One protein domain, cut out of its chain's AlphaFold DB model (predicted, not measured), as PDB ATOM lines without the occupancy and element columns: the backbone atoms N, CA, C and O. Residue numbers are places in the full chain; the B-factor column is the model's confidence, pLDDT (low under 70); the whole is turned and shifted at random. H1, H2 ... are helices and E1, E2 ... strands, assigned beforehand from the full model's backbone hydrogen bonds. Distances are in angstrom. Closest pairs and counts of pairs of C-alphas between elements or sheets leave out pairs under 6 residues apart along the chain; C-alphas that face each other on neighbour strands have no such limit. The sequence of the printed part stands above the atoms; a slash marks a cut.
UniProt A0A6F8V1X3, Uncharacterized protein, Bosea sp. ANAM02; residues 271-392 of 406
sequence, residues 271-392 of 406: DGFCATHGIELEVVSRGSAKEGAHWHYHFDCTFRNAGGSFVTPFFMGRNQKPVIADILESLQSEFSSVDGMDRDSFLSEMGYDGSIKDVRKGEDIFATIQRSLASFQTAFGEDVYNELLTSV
ATOM      1  N   ASP A 271      43.662  43.008 -35.808       73.88
ATOM      2  CA  ASP A 271      44.937  43.686 -35.552       73.88
ATOM      3  C   ASP A 271      45.170  43.883 -34.042       73.88
ATOM      4  O   ASP A 271      46.296  43.740 -33.561       73.88
ATOM      5  N   GLY A 272      44.108  44.162 -33.276       72.19
ATOM      6  CA  GLY A 272      44.166  44.324 -31.822       72.19
ATOM      7  C   GLY A 272      44.360  43.003 -31.089       72.19
ATOM      8  O   GLY A 272      45.165  42.938 -30.160       72.19
ATOM      9  N   PHE A 273      43.701  41.942 -31.550       78.62
ATOM     10  CA  PHE A 273      43.911  40.572 -31.086       78.62
ATOM     11  C   PHE A 273      45.369  40.139 -31.284       78.62
ATOM     12  O   PHE A 273      46.033  39.717 -30.338       78.62
ATOM     13  N   CYS A 274      45.920  40.327 -32.489       78.75
ATOM     14  CA  CYS A 274      47.319  39.995 -32.749       78.75
ATOM     15  C   CYS A 274      48.281  40.802 -31.893       78.75
ATOM     16  O   CYS A 274      49.229  40.239 -31.354       78.75
ATOM     17  N   ALA A 275      48.034  42.100 -31.737       73.25
ATOM     18  CA  ALA A 275      48.870  42.925 -30.888       73.25
ATOM     19  C   ALA A 275      48.807  42.448 -29.423       73.25
ATOM     20  O   ALA A 275      49.859  42.272 -28.813       73.25
ATOM     21  N   THR A 276      47.607  42.162 -28.897       74.00
ATOM     22  CA  THR A 276      47.361  41.674 -27.521       74.00
ATOM     23  C   THR A 276      48.128  40.393 -27.215       74.00
ATOM     24  O   THR A 276      48.787  40.306 -26.183       74.00
ATOM     25  N   HIS A 277      48.126  39.428 -28.135       77.50
ATOM     26  CA  HIS A 277      48.813  38.148 -27.936       77.50
ATOM     27  C   HIS A 277      50.256  38.119 -28.465       77.50
ATOM     28  O   HIS A 277      50.871  37.050 -28.507       77.50
ATOM     29  N   GLY A 278      50.804  39.265 -28.885       74.94
ATOM     30  CA  GLY A 278      52.148  39.347 -29.462       74.94
ATOM     31  C   GLY A 278      52.321  38.452 -30.693       74.94
ATOM     32  O   GLY A 278      53.365  37.822 -30.854       74.94
ATOM     33  N   ILE A 279      51.273  38.340 -31.514       82.00
ATOM     34  CA  ILE A 279      51.256  37.526 -32.727       82.00
ATOM     35  C   ILE A 279      51.821  38.343 -33.888       82.00
ATOM     36  O   ILE A 279      51.247  39.345 -34.315       82.00
ATOM     37  N   GLU A 280      52.927  37.870 -34.443       85.44
ATOM     38  CA  GLU A 280      53.539  38.394 -35.658       85.44
ATOM     39  C   GLU A 280      53.165  37.529 -36.863       85.44
ATOM     40  O   GLU A 280      52.994  36.314 -36.743       85.44
ATOM     41  N   LEU A 281      53.087  38.142 -38.046       88.94
ATOM     42  CA  LEU A 281      52.815  37.437 -39.296       88.94
ATOM     43  C   LEU A 281      53.927  37.658 -40.317       88.94
ATOM     44  O   LEU A 281      54.214  38.779 -40.741       88.94
ATOM     45  N   GLU A 282      54.456  36.549 -40.816       91.06
ATOM     46  CA  GLU A 282      55.271  36.502 -42.019       91.06
ATOM     47  C   GLU A 282      54.440  35.947 -43.185       91.06
ATOM     48  O   GLU A 282      53.806  34.900 -43.069       91.06
ATOM     49  N   VAL A 283      54.448  36.639 -44.328       89.25
ATOM     50  CA  VAL A 283      53.747  36.198 -45.545       89.25
ATOM     51  C   VAL A 283      54.727  36.118 -46.705       89.25
ATOM     52  O   VAL A 283      55.328  37.134 -47.084       89.25
ATOM     53  N   VAL A 284      54.815  34.932 -47.306       90.19
ATOM     54  CA  VAL A 284      55.669  34.624 -48.458       90.19
ATOM     55  C   VAL A 284      54.792  34.241 -49.646       90.19
ATOM     56  O   VAL A 284      53.939  33.367 -49.539       90.19
ATOM     57  N   SER A 285      54.971  34.892 -50.800       88.00
ATOM     58  CA  SER A 285      54.218  34.531 -52.008       88.00
ATOM     59  C   SER A 285      54.750  33.238 -52.622       88.00
ATOM     60  O   SER A 285      55.957  33.076 -52.793       88.00
ATOM     61  N   ARG A 286      53.833  32.355 -53.022       85.69
ATOM     62  CA  ARG A 286      54.119  31.120 -53.766       85.69
ATOM     63  C   ARG A 286      53.854  31.242 -55.266       85.69
ATOM     64  O   ARG A 286      54.004  30.267 -55.999       85.69
ATOM     65  N   GLY A 287      53.450  32.425 -55.725       85.81
ATOM     66  CA  GLY A 287      53.019  32.672 -57.096       85.81
ATOM     67  C   GLY A 287      51.506  32.554 -57.281       85.81
ATOM     68  O   GLY A 287      50.731  32.580 -56.326       85.81
ATOM     69  N   SER A 288      51.080  32.475 -58.538       87.19
ATOM     70  CA  SER A 288      49.669  32.478 -58.927       87.19
ATOM     71  C   SER A 288      49.312  31.255 -59.764       87.19
ATOM     72  O   SER A 288      50.069  30.895 -60.666       87.19
ATOM     73  N   ALA A 289      48.133  30.684 -59.530       86.00
ATOM     74  CA  ALA A 289      47.574  29.595 -60.317       86.00
ATOM     75  C   ALA A 289      46.202  29.984 -60.883       86.00
ATOM     76  O   ALA A 289      45.494  30.832 -60.340       86.00
ATOM     77  N   LYS A 290      45.822  29.378 -62.012       82.06
ATOM     78  CA  LYS A 290      44.485  29.542 -62.586       82.06
ATOM     79  C   LYS A 290      43.617  28.365 -62.156       82.06
ATOM     80  O   LYS A 290      43.873  27.240 -62.580       82.06
ATOM     81  N   GLU A 291      42.584  28.634 -61.368       77.44
ATOM     82  CA  GLU A 291      41.630  27.629 -60.897       77.44
ATOM     83  C   GLU A 291      40.259  27.913 -61.521       77.44
ATOM     84  O   GLU A 291      39.606  28.927 -61.268       77.44
ATOM     85  N   GLY A 292      39.849  27.042 -62.448       78.31
ATOM     86  CA  GLY A 292      38.660  27.270 -63.267       78.31
ATOM     87  C   GLY A 292      38.768  28.550 -64.112       78.31
ATOM     88  O   GLY A 292      39.665  28.692 -64.949       78.31
ATOM     89  N   ALA A 293      37.823  29.474 -63.917       79.19
ATOM     90  CA  ALA A 293      37.766  30.751 -64.631       79.19
ATOM     91  C   ALA A 293      38.565  31.880 -63.950       79.19
ATOM     92  O   ALA A 293      38.705  32.955 -64.537       79.19
ATOM     93  N   HIS A 294      39.103  31.650 -62.749       75.12
ATOM     94  CA  HIS A 294      39.666  32.699 -61.904       75.12
ATOM     95  C   HIS A 294      41.165  32.502 -61.663       75.12
ATOM     96  O   HIS A 294      41.687  31.388 -61.661       75.12
ATOM     97  N   TRP A 295      41.871  33.620 -61.503       78.81
ATOM     98  CA  TRP A 295      43.265  33.630 -61.072       78.81
ATOM     99  C   TRP A 295      43.315  33.736 -59.555       78.81
ATOM    100  O   TRP A 295      42.696  34.632 -58.983       78.81
ATOM    101  N   HIS A 296      44.086  32.851 -58.938       83.38
ATOM    102  CA  HIS A 296      44.341  32.829 -57.508       83.38
ATOM    103  C   HIS A 296      45.824  33.079 -57.253       83.38
ATOM    104  O   HIS A 296      46.693  32.617 -57.992       83.38
ATOM    105  N   TYR A 297      46.104  33.851 -56.215       86.19
ATOM    106  CA  TYR A 297      47.441  34.162 -55.733       86.19
ATOM    107  C   TYR A 297      47.619  33.441 -54.409       86.19
ATOM    108  O   TYR A 297      46.789  33.601 -53.515       86.19
ATOM    109  N   HIS A 298      48.667  32.630 -54.314       87.62
ATOM    110  CA  HIS A 298      48.916  31.747 -53.184       87.62
ATOM    111  C   HIS A 298      50.052  32.294 -52.326       87.62
ATOM    112  O   HIS A 298      51.053  32.814 -52.831       87.62
ATOM    113  N   PHE A 299      49.902  32.132 -51.021       88.56
ATOM    114  CA  PHE A 299      50.818  32.613 -50.004       88.56
ATOM    115  C   PHE A 299      51.013  31.530 -48.942       88.56
ATOM    116  O   PHE A 299      50.078  30.799 -48.627       88.56
ATOM    117  N   ASP A 300      52.221  31.432 -48.396       90.81
ATOM    118  CA  ASP A 300      52.465  30.744 -47.132       90.81
ATOM    119  C   ASP A 300      52.476  31.800 -46.021       90.81
ATOM    120  O   ASP A 300      53.240  32.772 -46.075       90.81
ATOM    121  N   CYS A 301      51.600  31.619 -45.036       90.25
ATOM    122  CA  CYS A 301      51.392  32.538 -43.923       90.25
ATOM    123  C   CYS A 301      51.882  31.877 -42.634       90.25
ATOM    124  O   CYS A 301      51.369  30.836 -42.234       90.25
ATOM    125  N   THR A 302      52.887  32.472 -41.994       92.19
ATOM    126  CA  THR A 302      53.470  31.984 -40.740       92.19
ATOM    127  C   THR A 302      53.157  32.958 -39.616       92.19
ATOM    128  O   THR A 302      53.704  34.059 -39.582       92.19
ATOM    129  N   PHE A 303      52.304  32.533 -38.692       89.81
ATOM    130  CA  PHE A 303      52.021  33.239 -37.450       89.81
ATOM    131  C   PHE A 303      53.022  32.812 -36.375       89.81
ATOM    132  O   PHE A 303      53.336  31.624 -36.253       89.81
ATOM    133  N   ARG A 304      53.527  33.763 -35.589       86.94
ATOM    134  CA  ARG A 304      54.489  33.520 -34.504       86.94
ATOM    135  C   ARG A 304      54.069  34.254 -33.248       86.94
ATOM    136  O   ARG A 304      53.628  35.387 -33.344       86.94
ATOM    137  N   ASN A 305      54.272  33.645 -32.090       82.31
ATOM    138  CA  ASN A 305      54.260  34.336 -30.803       82.31
ATOM    139  C   ASN A 305      55.391  33.782 -29.915       82.31
ATOM    140  O   ASN A 305      56.205  32.969 -30.355       82.31
ATOM    141  N   ALA A 306      55.433  34.193 -28.646       71.69
ATOM    142  CA  ALA A 306      56.410  33.683 -27.682       71.69
ATOM    143  C   ALA A 306      56.296  32.164 -27.406       71.69
ATOM    144  O   ALA A 306      57.274  31.553 -26.978       71.69
ATOM    145  N   GLY A 307      55.121  31.564 -27.627       66.31
ATOM    146  CA  GLY A 307      54.822  30.157 -27.344       66.31
ATOM    147  C   GLY A 307      55.069  29.197 -28.513       66.31
ATOM    148  O   GLY A 307      55.293  28.009 -28.282       66.31
ATOM    149  N   GLY A 308      55.088  29.686 -29.755       78.19
ATOM    150  CA  GLY A 308      55.279  28.831 -30.920       78.19
ATOM    151  C   GLY A 308      55.034  29.513 -32.263       78.19
ATOM    152  O   GLY A 308      54.940  30.735 -32.385       78.19
ATOM    153  N   SER A 309      54.958  28.685 -33.306       87.44
ATOM    154  CA  SER A 309      54.673  29.127 -34.670       87.44
ATOM    155  C   SER A 309      53.677  28.206 -35.358       87.44
ATOM    156  O   SER A 309      53.816  26.984 -35.293       87.44
ATOM    157  N   PHE A 310      52.742  28.799 -36.088       91.06
ATOM    158  CA  PHE A 310      51.737  28.116 -36.893       91.06
ATOM    159  C   PHE A 310      51.867  28.562 -38.348       91.06
ATOM    160  O   PHE A 310      52.003  29.753 -38.625       91.06
ATOM    161  N   VAL A 311      51.825  27.614 -39.281       90.00
ATOM    162  CA  VAL A 311      51.916  27.896 -40.718       90.00
ATOM    163  C   VAL A 311      50.662  27.390 -41.403       90.00
ATOM    164  O   VAL A 311      50.286  26.234 -41.222       90.00
ATOM    165  N   THR A 312      50.061  28.238 -42.229       88.00
ATOM    166  CA  THR A 312      48.909  27.877 -43.051       88.00
ATOM    167  C   THR A 312      49.058  28.408 -44.476       88.00
ATOM    168  O   THR A 312      49.573  29.518 -44.669       88.00
ATOM    169  N   PRO A 313      48.652  27.640 -45.500       87.12
ATOM    170  CA  PRO A 313      48.506  28.183 -46.840       87.12
ATOM    171  C   PRO A 313      47.322  29.158 -46.890       87.12
ATOM    172  O   PRO A 313      46.274  28.913 -46.305       87.12
ATOM    173  N   PHE A 314      47.464  30.242 -47.649       86.50
ATOM    174  CA  PHE A 314      46.395  31.211 -47.889       86.50
ATOM    175  C   PHE A 314      46.315  31.558 -49.373       86.50
ATOM    176  O   PHE A 314      47.336  31.618 -50.064       86.50
ATOM    177  N   PHE A 315      45.114  31.804 -49.890       86.00
ATOM    178  CA  PHE A 315      44.938  32.197 -51.285       86.00
ATOM    179  C   PHE A 315      43.860  33.263 -51.455       86.00
ATOM    180  O   PHE A 315      42.884  33.321 -50.716       86.00
ATOM    181  N   MET A 316      44.025  34.109 -52.470       82.25
ATOM    182  CA  MET A 316      43.080  35.186 -52.769       82.25
ATOM    183  C   MET A 316      43.044  35.521 -54.262       82.25
ATOM    184  O   MET A 316      44.011  35.315 -54.990       82.25
ATOM    185  N   GLY A 317      41.922  36.067 -54.740       79.44
ATOM    186  CA  GLY A 317      41.709  36.387 -56.162       79.44
ATOM    187  C   GLY A 317      42.418  37.652 -56.670       79.44
ATOM    188  O   GLY A 317      42.131  38.121 -57.772       79.44
ATOM    189  N   ARG A 318      43.297  38.267 -55.869       77.38
ATOM    190  CA  ARG A 318      43.990  39.525 -56.191       77.38
ATOM    191  C   ARG A 318      45.476  39.423 -55.867       77.38
ATOM    192  O   ARG A 318      45.849  38.793 -54.885       77.38
ATOM    193  N   ASN A 319      46.305  40.096 -56.668       76.62
ATOM    194  CA  ASN A 319      47.755  40.149 -56.474       76.62
ATOM    195  C   ASN A 319      48.150  41.201 -55.427       76.62
ATOM    196  O   ASN A 319      48.847  42.170 -55.731       76.62
ATOM    197  N   GLN A 320      47.635  41.063 -54.212       79.31
ATOM    198  CA  GLN A 320      47.984  41.923 -53.089       79.31
ATOM    199  C   GLN A 320      48.484  41.034 -51.957       79.31
ATOM    200  O   GLN A 320      47.945  39.956 -51.744       79.31
ATOM    201  N   LYS A 321      49.531  41.467 -51.250       81.81
ATOM    202  CA  LYS A 321      49.995  40.749 -50.062       81.81
ATOM    203  C   LYS A 321      48.868  40.793 -49.012       81.81
ATOM    204  O   LYS A 321      48.464  41.910 -48.675       81.81
ATOM    205  N   PRO A 322      48.351  39.645 -48.539       83.12
ATOM    206  CA  PRO A 322      47.278  39.622 -47.553       83.12
ATOM    207  C   PRO A 322      47.750  40.248 -46.241       83.12
ATOM    208  O   PRO A 322      48.926  40.125 -45.876       83.12
ATOM    209  N   VAL A 323      46.840  40.937 -45.551       83.00
ATOM    210  CA  VAL A 323      47.099  41.457 -44.202       83.00
ATOM    211  C   VAL A 323      46.643  40.455 -43.141       83.00
ATOM    212  O   VAL A 323      45.863  39.551 -43.431       83.00
ATOM    213  N   ILE A 324      47.132  40.626 -41.909       82.69
ATOM    214  CA  ILE A 324      46.823  39.766 -40.754       82.69
ATOM    215  C   ILE A 324      45.317  39.546 -40.599       82.69
ATOM    216  O   ILE A 324      44.877  38.402 -40.489       82.69
ATOM    217  N   ALA A 325      44.542  40.631 -40.665       78.00
ATOM    218  CA  ALA A 325      43.093  40.584 -40.544       78.00
ATOM    219  C   ALA A 325      42.423  39.672 -41.586       78.00
ATOM    220  O   ALA A 325      41.581  38.867 -41.212       78.00
ATOM    221  N   ASP A 326      42.833  39.733 -42.861       79.81
ATOM    222  CA  ASP A 326      42.210  38.943 -43.937       79.81
ATOM    223  C   ASP A 326      42.372  37.431 -43.695       79.81
ATOM    224  O   ASP A 326      41.482  36.627 -43.988       79.81
ATOM    225  N   ILE A 327      43.539  37.043 -43.173       86.62
ATOM    226  CA  ILE A 327      43.888  35.641 -42.947       86.62
ATOM    227  C   ILE A 327      43.191  35.128 -41.690       86.62
ATOM    228  O   ILE A 327      42.605  34.050 -41.729       86.62
ATOM    229  N   LEU A 328      43.223  35.889 -40.591       85.25
ATOM    230  CA  LEU A 328      42.573  35.480 -39.344       85.25
ATOM    231  C   LEU A 328      41.051  35.444 -39.451       85.25
ATOM    232  O   LEU A 328      40.455  34.531 -38.900       85.25
ATOM    233  N   GLU A 329      40.434  36.367 -40.189       84.44
ATOM    234  CA  GLU A 329      38.990  36.336 -40.459       84.44
ATOM    235  C   GLU A 329      38.597  35.048 -41.196       84.44
ATOM    236  O   GLU A 329      37.642  34.366 -40.824       84.44
ATOM    237  N   SER A 330      39.386  34.667 -42.205       84.62
ATOM    238  CA  SER A 330      39.160  33.431 -42.959       84.62
ATOM    239  C   SER A 330      39.368  32.191 -42.087       84.62
ATOM    240  O   SER A 330      38.524  31.300 -42.083       84.62
ATOM    241  N   LEU A 331      40.452  32.149 -41.303       87.00
ATOM    242  CA  LEU A 331      40.739  31.036 -40.393       87.00
ATOM    243  C   LEU A 331      39.681  30.898 -39.301       87.00
ATOM    244  O   LEU A 331      39.266  29.784 -39.013       87.00
ATOM    245  N   GLN A 332      39.228  32.005 -38.709       86.88
ATOM    246  CA  GLN A 332      38.163  31.998 -37.709       86.88
ATOM    247  C   GLN A 332      36.889  31.398 -38.308       86.88
ATOM    248  O   GLN A 332      36.323  30.480 -37.724       86.88
ATOM    249  N   SER A 333      36.482  31.843 -39.503       83.81
ATOM    250  CA  SER A 333      35.319  31.284 -40.197       83.81
ATOM    251  C   SER A 333      35.478  29.789 -40.500       83.81
ATOM    252  O   SER A 333      34.521  29.034 -40.338       83.81
ATOM    253  N   GLU A 334      36.658  29.351 -40.945       85.38
ATOM    254  CA  GLU A 334      36.941  27.937 -41.210       85.38
ATOM    255  C   GLU A 334      36.904  27.109 -39.920       85.38
ATOM    256  O   GLU A 334      36.250  26.068 -39.878       85.38
ATOM    257  N   PHE A 335      37.548  27.574 -38.849       87.19
ATOM    258  CA  PHE A 335      37.570  26.882 -37.562       87.19
ATOM    259  C   PHE A 335      36.167  26.778 -36.969       87.19
ATOM    260  O   PHE A 335      35.751  25.677 -36.622       87.19
ATOM    261  N   SER A 336      35.396  27.870 -36.961       84.12
ATOM    262  CA  SER A 336      33.997  27.856 -36.523       84.12
ATOM    263  C   SER A 336      33.126  26.893 -37.333       84.12
ATOM    264  O   SER A 336      32.189  26.328 -36.782       84.12
ATOM    265  N   SER A 337      33.420  26.684 -38.622       81.38
ATOM    266  CA  SER A 337      32.639  25.772 -39.473       81.38
ATOM    267  C   SER A 337      32.844  24.289 -39.157       81.38
ATOM    268  O   SER A 337      32.025  23.465 -39.556       81.38
ATOM    269  N   VAL A 338      33.927  23.929 -38.460       83.06
ATOM    270  CA  VAL A 338      34.229  22.532 -38.100       83.06
ATOM    271  C   VAL A 338      34.289  22.293 -36.592       83.06
ATOM    272  O   VAL A 338      34.378  21.141 -36.167       83.06
ATOM    273  N   ASP A 339      34.256  23.350 -35.779       79.25
ATOM    274  CA  ASP A 339      34.297  23.248 -34.323       79.25
ATOM    275  C   ASP A 339      33.051  22.520 -33.801       79.25
ATOM    276  O   ASP A 339      31.912  22.909 -34.057       79.25
ATOM    277  N   GLY A 340      33.266  21.394 -33.119       76.38
ATOM    278  CA  GLY A 340      32.187  20.525 -32.637       76.38
ATOM    279  C   GLY A 340      31.344  19.832 -33.722       76.38
ATOM    280  O   GLY A 340      30.381  19.149 -33.371       76.38
ATOM    281  N   MET A 341      31.691  19.961 -35.008       83.56
ATOM    282  CA  MET A 341      30.956  19.358 -36.124       83.56
ATOM    283  C   MET A 341      31.601  18.040 -36.580       83.56
ATOM    284  O   MET A 341      32.822  17.933 -36.715       83.56
ATOM    285  N   ASP A 342      30.785  17.015 -36.844       88.81
ATOM    286  CA  ASP A 342      31.263  15.780 -37.465       88.81
ATOM    287  C   ASP A 342      31.393  15.920 -38.993       88.81
ATOM    288  O   ASP A 342      30.761  16.763 -39.631       88.81
ATOM    289  N   ARG A 343      32.222  15.058 -39.590       87.56
ATOM    290  CA  ARG A 343      32.533  15.087 -41.025       87.56
ATOM    291  C   ARG A 343      31.283  15.030 -41.905       87.56
ATOM    292  O   ARG A 343      31.220  15.748 -42.897       87.56
ATOM    293  N   ASP A 344      30.328  14.156 -41.596       84.94
ATOM    294  CA  ASP A 344      29.186  13.911 -42.483       84.94
ATOM    295  C   ASP A 344      28.229  15.111 -42.467       84.94
ATOM    296  O   ASP A 344      27.733  15.518 -43.522       84.94
ATOM    297  N   SER A 345      28.067  15.740 -41.300       85.75
ATOM    298  CA  SER A 345      27.349  17.010 -41.151       85.75
ATOM    299  C   SER A 345      27.991  18.135 -41.974       85.75
ATOM    300  O   SER A 345      27.295  18.782 -42.756       85.75
ATOM    301  N   PHE A 346      29.318  18.303 -41.901       87.88
ATOM    302  CA  PHE A 346      30.042  19.312 -42.690       87.88
ATOM    303  C   PHE A 346      29.878  19.109 -44.201       87.88
ATOM    304  O   PHE A 346      29.615  20.055 -44.946       87.88
ATOM    305  N   LEU A 347      30.033  17.867 -44.673       88.31
ATOM    306  CA  LEU A 347      29.910  17.542 -46.094       88.31
ATOM    307  C   LEU A 347      28.517  17.869 -46.632       88.31
ATOM    308  O   LEU A 347      28.406  18.386 -47.744       88.31
ATOM    309  N   SER A 348      27.474  17.577 -45.853       83.88
ATOM    310  CA  SER A 348      26.096  17.881 -46.235       83.88
ATOM    311  C   SER A 348      25.828  19.388 -46.234       83.88
ATOM    312  O   SER A 348      25.301  19.913 -47.212       83.88
ATOM    313  N   GLU A 349      26.260  20.107 -45.194       84.50
ATOM    314  CA  GLU A 349      26.048  21.555 -45.072       84.50
ATOM    315  C   GLU A 349      26.745  22.350 -46.186       84.50
ATOM    316  O   GLU A 349      26.168  23.275 -46.760       84.50
ATOM    317  N   MET A 350      27.958  21.938 -46.558       80.81
ATOM    318  CA  MET A 350      28.754  22.597 -47.597       80.81
ATOM    319  C   MET A 350      28.436  22.108 -49.022       80.81
ATOM    320  O   MET A 350      29.050  22.580 -49.983       80.81
ATOM    321  N   GLY A 351      27.485  21.178 -49.183       83.25
ATOM    322  CA  GLY A 351      27.033  20.680 -50.487       83.25
ATOM    323  C   GLY A 351      28.025  19.755 -51.204       83.25
ATOM    324  O   GLY A 351      28.051  19.705 -52.436       83.25
ATOM    325  N   TYR A 352      28.855  19.028 -50.453       87.19
ATOM    326  CA  TYR A 352      29.811  18.041 -50.968       87.19
ATOM    327  C   TYR A 352      29.250  16.607 -51.018       87.19
ATOM    328  O   TYR A 352      29.992  15.671 -51.300       87.19
ATOM    329  N   ASP A 353      27.954  16.407 -50.787       78.38
ATOM    330  CA  ASP A 353      27.289  15.097 -50.684       78.38
ATOM    331  C   ASP A 353      26.833  14.486 -52.029       78.38
ATOM    332  O   ASP A 353      26.317  13.368 -52.070       78.38
ATOM    333  N   GLY A 354      27.053  15.187 -53.147       79.06
ATOM    334  CA  GLY A 354      26.571  14.785 -54.472       79.06
ATOM    335  C   GLY A 354      27.338  13.622 -55.117       79.06
ATOM    336  O   GLY A 354      26.822  12.513 -55.259       79.06
ATOM    337  N   SER A 355      28.556  13.877 -55.608       86.31
ATOM    338  CA  SER A 355      29.364  12.872 -56.318       86.31
ATOM    339  C   SER A 355      30.515  12.341 -55.460       86.31
ATOM    340  O   SER A 355      31.037  13.051 -54.609       86.31
ATOM    341  N   ILE A 356      31.007  11.123 -55.737       85.56
ATOM    342  CA  ILE A 356      32.187  10.548 -55.045       85.56
ATOM    343  C   ILE A 356      33.394  11.499 -55.099       85.56
ATOM    344  O   ILE A 356      34.207  11.545 -54.178       85.56
ATOM    345  N   LYS A 357      33.533  12.250 -56.197       83.50
ATOM    346  CA  LYS A 357      34.614  13.219 -56.365       83.50
ATOM    347  C   LYS A 357      34.427  14.434 -55.452       83.50
ATOM    348  O   LYS A 357      35.416  14.911 -54.904       83.50
ATOM    349  N   ASP A 358      33.194  14.907 -55.294       80.62
ATOM    350  CA  ASP A 358      32.869  16.049 -54.436       80.62
ATOM    351  C   ASP A 358      32.990  15.679 -52.960       80.62
ATOM    352  O   ASP A 358      33.613  16.426 -52.213       80.62
ATOM    353  N   VAL A 359      32.543  14.477 -52.580       85.12
ATOM    354  CA  VAL A 359      32.719  13.931 -51.227       85.12
ATOM    355  C   VAL A 359      34.199  13.887 -50.864       85.12
ATOM    356  O   VAL A 359      34.597  14.484 -49.873       85.12
ATOM    357  N   ARG A 360      35.046  13.267 -51.700       86.88
ATOM    358  CA  ARG A 360      36.500  13.199 -51.444       86.88
ATOM    359  C   ARG A 360      37.133  14.579 -51.311       86.88
ATOM    360  O   ARG A 360      37.966  14.793 -50.441       86.88
ATOM    361  N   LYS A 361      36.722  15.524 -52.161       86.00
ATOM    362  CA  LYS A 361      37.194  16.908 -52.083       86.00
ATOM    363  C   LYS A 361      36.783  17.559 -50.756       86.00
ATOM    364  O   LYS A 361      37.606  18.226 -50.139       86.00
ATOM    365  N   GLY A 362      35.539  17.368 -50.324       86.31
ATOM    366  CA  GLY A 362      35.050  17.863 -49.040       86.31
ATOM    367  C   GLY A 362      35.770  17.223 -47.850       86.31
ATOM    368  O   GLY A 362      36.122  17.929 -46.910       86.31
ATOM    369  N   GLU A 363      36.065  15.920 -47.911       89.31
ATOM    370  CA  GLU A 363      36.833  15.206 -46.880       89.31
ATOM    371  C   GLU A 363      38.255  15.766 -46.748       89.31
ATOM    372  O   GLU A 363      38.725  16.011 -45.636       89.31
ATOM    373  N   ASP A 364      38.920  16.020 -47.877       88.88
ATOM    374  CA  ASP A 364      40.258  16.616 -47.904       88.88
ATOM    375  C   ASP A 364      40.262  18.032 -47.300       88.88
ATOM    376  O   ASP A 364      41.180  18.386 -46.551       88.88
ATOM    377  N   ILE A 365      39.228  18.834 -47.586       87.00
ATOM    378  CA  ILE A 365      39.047  20.175 -47.012       87.00
ATOM    379  C   ILE A 365      38.832  20.074 -45.500       87.00
ATOM    380  O   ILE A 365      39.595  20.670 -44.741       87.00
ATOM    381  N   PHE A 366      37.869  19.266 -45.054       88.31
ATOM    382  CA  PHE A 366      37.559  19.072 -43.637       88.31
ATOM    383  C   PHE A 366      38.794  18.633 -42.838       88.31
ATOM    384  O   PHE A 366      39.145  19.235 -41.822       88.31
ATOM    385  N   ALA A 367      39.532  17.641 -43.345       89.12
ATOM    386  CA  ALA A 367      40.754  17.153 -42.713       89.12
ATOM    387  C   ALA A 367      41.882  18.198 -42.687       89.12
ATOM    388  O   ALA A 367      42.780  18.122 -41.846       89.12
ATOM    389  N   THR A 368      41.896  19.140 -43.631       87.94
ATOM    390  CA  THR A 368      42.874  20.237 -43.662       87.94
ATOM    391  C   THR A 368      42.529  21.303 -42.628       87.94
ATOM    392  O   THR A 368      43.420  21.731 -41.889       87.94
ATOM    393  N   ILE A 369      41.250  21.668 -42.510       87.25
ATOM    394  CA  ILE A 369      40.783  22.629 -41.507       87.25
ATOM    395  C   ILE A 369      41.015  22.068 -40.101       87.25
ATOM    396  O   ILE A 369      41.648  22.734 -39.290       87.25
ATOM    397  N   GLN A 370      40.633  20.815 -39.826       88.75
ATOM    398  CA  GLN A 370      40.861  20.199 -38.511       88.75
ATOM    399  C   GLN A 370      42.344  20.136 -38.123       88.75
ATOM    400  O   GLN A 370      42.705  20.406 -36.977       88.75
ATOM    401  N   ARG A 371      43.232  19.807 -39.072       88.94
ATOM    402  CA  ARG A 371      44.682  19.824 -38.817       88.94
ATOM    403  C   ARG A 371      45.192  21.230 -38.522       88.94
ATOM    404  O   ARG A 371      46.044  21.389 -37.647       88.94
ATOM    405  N   SER A 372      44.679  22.228 -39.233       86.88
ATOM    406  CA  SER A 372      45.053  23.629 -39.036       86.88
ATOM    407  C   SER A 372      44.559  24.148 -37.685       86.88
ATOM    408  O   SER A 372      45.343  24.748 -36.958       86.88
ATOM    409  N   LEU A 373      43.325  23.810 -37.303       87.88
ATOM    410  CA  LEU A 373      42.723  24.105 -36.002       87.88
ATOM    411  C   LEU A 373      43.567  23.525 -34.864       87.88
ATOM    412  O   LEU A 373      44.031  24.264 -33.998       87.88
ATOM    413  N   ALA A 374      43.855  22.221 -34.906       88.06
ATOM    414  CA  ALA A 374      44.659  21.564 -33.877       88.06
ATOM    415  C   ALA A 374      46.078  22.155 -33.781       88.06
ATOM    416  O   ALA A 374      46.618  22.333 -32.686       88.06
ATOM    417  N   SER A 375      46.680  22.490 -34.926       89.12
ATOM    418  CA  SER A 375      48.010  23.109 -34.978       89.12
ATOM    419  C   SER A 375      48.001  24.524 -34.396       89.12
ATOM    420  O   SER A 375      48.925  24.883 -33.669       89.12
ATOM    421  N   PHE A 376      46.956  25.307 -34.670       89.12
ATOM    422  CA  PHE A 376      46.773  26.643 -34.110       89.12
ATOM    423  C   PHE A 376      46.599  26.585 -32.589       89.12
ATOM    424  O   PHE A 376      47.341  27.242 -31.862       89.12
ATOM    425  N   GLN A 377      45.685  25.740 -32.102       87.94
ATOM    426  CA  GLN A 377      45.426  25.565 -30.670       87.94
ATOM    427  C   GLN A 377      46.675  25.080 -29.920       87.94
ATOM    428  O   GLN A 377      46.956  25.536 -28.816       87.94
ATOM    429  N   THR A 378      47.475  24.204 -30.534       86.81
ATOM    430  CA  THR A 378      48.745  23.746 -29.949       86.81
ATOM    431  C   THR A 378      49.789  24.865 -29.894       86.81
ATOM    432  O   THR A 378      50.516  24.972 -28.910       86.81
ATOM    433  N   ALA A 379      49.890  25.688 -30.943       85.31
ATOM    434  CA  ALA A 379      50.900  26.744 -31.034       85.31
ATOM    435  C   ALA A 379      50.596  27.948 -30.128       85.31
ATOM    436  O   ALA A 379      51.520  28.534 -29.567       85.31
ATOM    437  N   PHE A 380      49.321  28.317 -29.991       83.00
ATOM    438  CA  PHE A 380      48.906  29.537 -29.292       83.00
ATOM    439  C   PHE A 380      48.195  29.286 -27.956       83.00
ATOM    440  O   PHE A 380      48.075  30.214 -27.162       83.00
ATOM    441  N   GLY A 381      47.794  28.046 -27.672       83.19
ATOM    442  CA  GLY A 381      47.076  27.669 -26.457       83.19
ATOM    443  C   GLY A 381      45.553  27.735 -26.600       83.19
ATOM    444  O   GLY A 381      45.007  28.349 -27.517       83.19
ATOM    445  N   GLU A 382      44.864  27.076 -25.667       83.06
ATOM    446  CA  GLU A 382      43.400  26.955 -25.644       83.06
ATOM    447  C   GLU A 382      42.701  28.299 -25.390       83.06
ATOM    448  O   GLU A 382      41.688  28.586 -26.025       83.06
ATOM    449  N   ASP A 383      43.271  29.159 -24.541       78.31
ATOM    450  CA  ASP A 383      42.692  30.470 -24.223       78.31
ATOM    451  C   ASP A 383      42.668  31.401 -25.444       78.31
ATOM    452  O   ASP A 383      41.622  31.946 -25.787       78.31
ATOM    453  N   VAL A 384      43.793  31.512 -26.163       81.38
ATOM    454  CA  VAL A 384      43.913  32.340 -27.381       81.38
ATOM    455  C   VAL A 384      43.003  31.817 -28.495       81.38
ATOM    456  O   VAL A 384      42.416  32.593 -29.248       81.38
ATOM    457  N   TYR A 385      42.862  30.494 -28.594       85.00
ATOM    458  CA  TYR A 385      41.930  29.853 -29.517       85.00
ATOM    459  C   TYR A 385      40.470  30.208 -29.201       85.00
ATOM    460  O   TYR A 385      39.741  30.656 -30.087       85.00
ATOM    461  N   ASN A 386      40.050  30.066 -27.942       81.56
ATOM    462  CA  ASN A 386      38.691  30.397 -27.521       81.56
ATOM    463  C   ASN A 386      38.393  31.890 -27.717       81.56
ATOM    464  O   ASN A 386      37.303  32.251 -28.166       81.56
ATOM    465  N   GLU A 387      39.366  32.757 -27.434       78.56
ATOM    466  CA  GLU A 387      39.252  34.201 -27.644       78.56
ATOM    467  C   GLU A 387      39.073  34.539 -29.136       78.56
ATOM    468  O   GLU A 387      38.170  35.307 -29.492       78.56
ATOM    469  N   LEU A 388      39.845  33.896 -30.023       84.38
ATOM    470  CA  LEU A 388      39.684  34.032 -31.473       84.38
ATOM    471  C   LEU A 388      38.268  33.651 -31.917       84.38
ATOM    472  O   LEU A 388      37.676  34.378 -32.702       84.38
ATOM    473  N   LEU A 389      37.701  32.544 -31.427       82.19
ATOM    474  CA  LEU A 389      36.377  32.080 -31.865       82.19
ATOM    475  C   LEU A 389      35.202  32.881 -31.294       82.19
ATOM    476  O   LEU A 389      34.144  32.922 -31.918       82.19
ATOM    477  N   THR A 390      35.355  33.497 -30.119       73.12
ATOM    478  CA  THR A 390      34.209  34.039 -29.362       73.12
ATOM    479  C   THR A 390      34.212  35.553 -29.168       73.12
ATOM    480  O   THR A 390      33.155  36.121 -28.885       73.12
ATOM    481  N   SER A 391      35.357  36.224 -29.315       64.62
ATOM    482  CA  SER A 391      35.506  37.637 -28.916       64.62
ATOM    483  C   SER A 391      36.158  38.561 -29.942       64.62
ATOM    484  O   SER A 391      36.137  39.780 -29.754       64.62
ATOM    485  N   VAL A 392      36.689  38.019 -31.037       68.31
ATOM    486  CA  VAL A 392      37.301  38.797 -32.123       68.31
ATOM    487  C   VAL A 392      36.340  38.857 -33.310       68.31
ATOM    488  O   VAL A 392      35.715  37.855 -33.643       68.31
TER     489      VAL A 392
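Overview. This is residues 271 to 392 of the 406 residues of an uncharacterized protein of Bosea sp. ANAM02 (UniProt A0A6F8V1X3). A twisted sheet of three strands, E1 E2 E3, has helices over one face: H2 crosses it, and the long helix H4 slants past its edge strand E3. H3 packs on H4 towards its first end, H5 folds back at its last end onto H2, and short H1 sits before the sheet, close to H2 and H5. The printed part has 122 residues, with named elements in the order H1 E1 E2 E3 H2 H3 H4 H5; the sheet is antiparallel and the class is mixed, helices and strands. It is compact, with a radius of gyration of the C-alphas of 15.4 A, and rounded, spanning 44 by 34 by 20 A.

Arrangement. Begin with the sheet, E1 (residues 280 to 291), E2 (294 to 304) and E3 (309 to 316), a meander, each strand the antiparallel neighbour of the one before. E1 and E2 form a hairpin at 160 degrees, with N 282 and O 302 2.9 A apart, within hydrogen-bond range. E2 and E3 form another at 164 degrees, with N 299 and O 314 at 2.8 A. E1 bends by 63 degrees at residue 287. H2 (324 to 338) and H4 (356 to 380) are on the same face, giving two layers, helices on one face of a sheet. H2 runs across the strands at a height over the sheet of 10.9 A, standing at 82 degrees to E3 on the local plane; its C-alpha of Ile 327 is 7.1 A from that of Phe 314, the closest pair with E3. H4 runs slantwise to the strands at a height of 8.2 A, with Ser 309 and Ala 379 the closest C-alphas to E3, 5.8 A apart. H4 is the hub, touching three helices. It touches H2 at a steep tilt of 63 degrees, opposite ways, closest at the C-alphas of Phe 335 and Leu 373, 6.1 A. It touches H3 (343 to 349) through residues 359 to 366 alone, closest at the C-alphas of Leu 347 and Gly 362, 5.9 A. H4 and H5 (382 to 390) only just touch, only at the corner by their link, with 3 pairs of C-alphas within 8 A, closest Gln 377 and Tyr 385, 5.7 A. H5 touches H2, about perpendicular at 89 degrees, closest at the C-alphas of Gln 332 and Leu 389, 6.1 A. H1 (271 to 276) is close to but not clearly touching H2, the C-alphas of Asp 271 and Ala 325 being 6.2 A apart. In H1, H2, H3, H4 and H5 every O i to N i+4 pair is within hydrogen-bond range.

Along the chain. Find C-alpha 271 at (44.937, 43.686, -35.552), where H1 begins. E1 measures 29.9 A, E2 31.2 A, E3 22.3 A and H2 21.5 A from first to last C-alpha. Look for C-alpha 356 at (32.187, 10.548, -55.045); from there H4 runs 36.1 A to C-alpha 380. H5 ends at C-alpha 390, (34.209, 34.039, -29.362).

Size, cuts and confidence. The C-alphas of Ala 306 and Ser 355, the two farthest apart, are 44.5 A from each other. The printed part has no cut and no long link. The mean pLDDT of the printed part is 83.5, and residues 307, 391 and 392 are under 70.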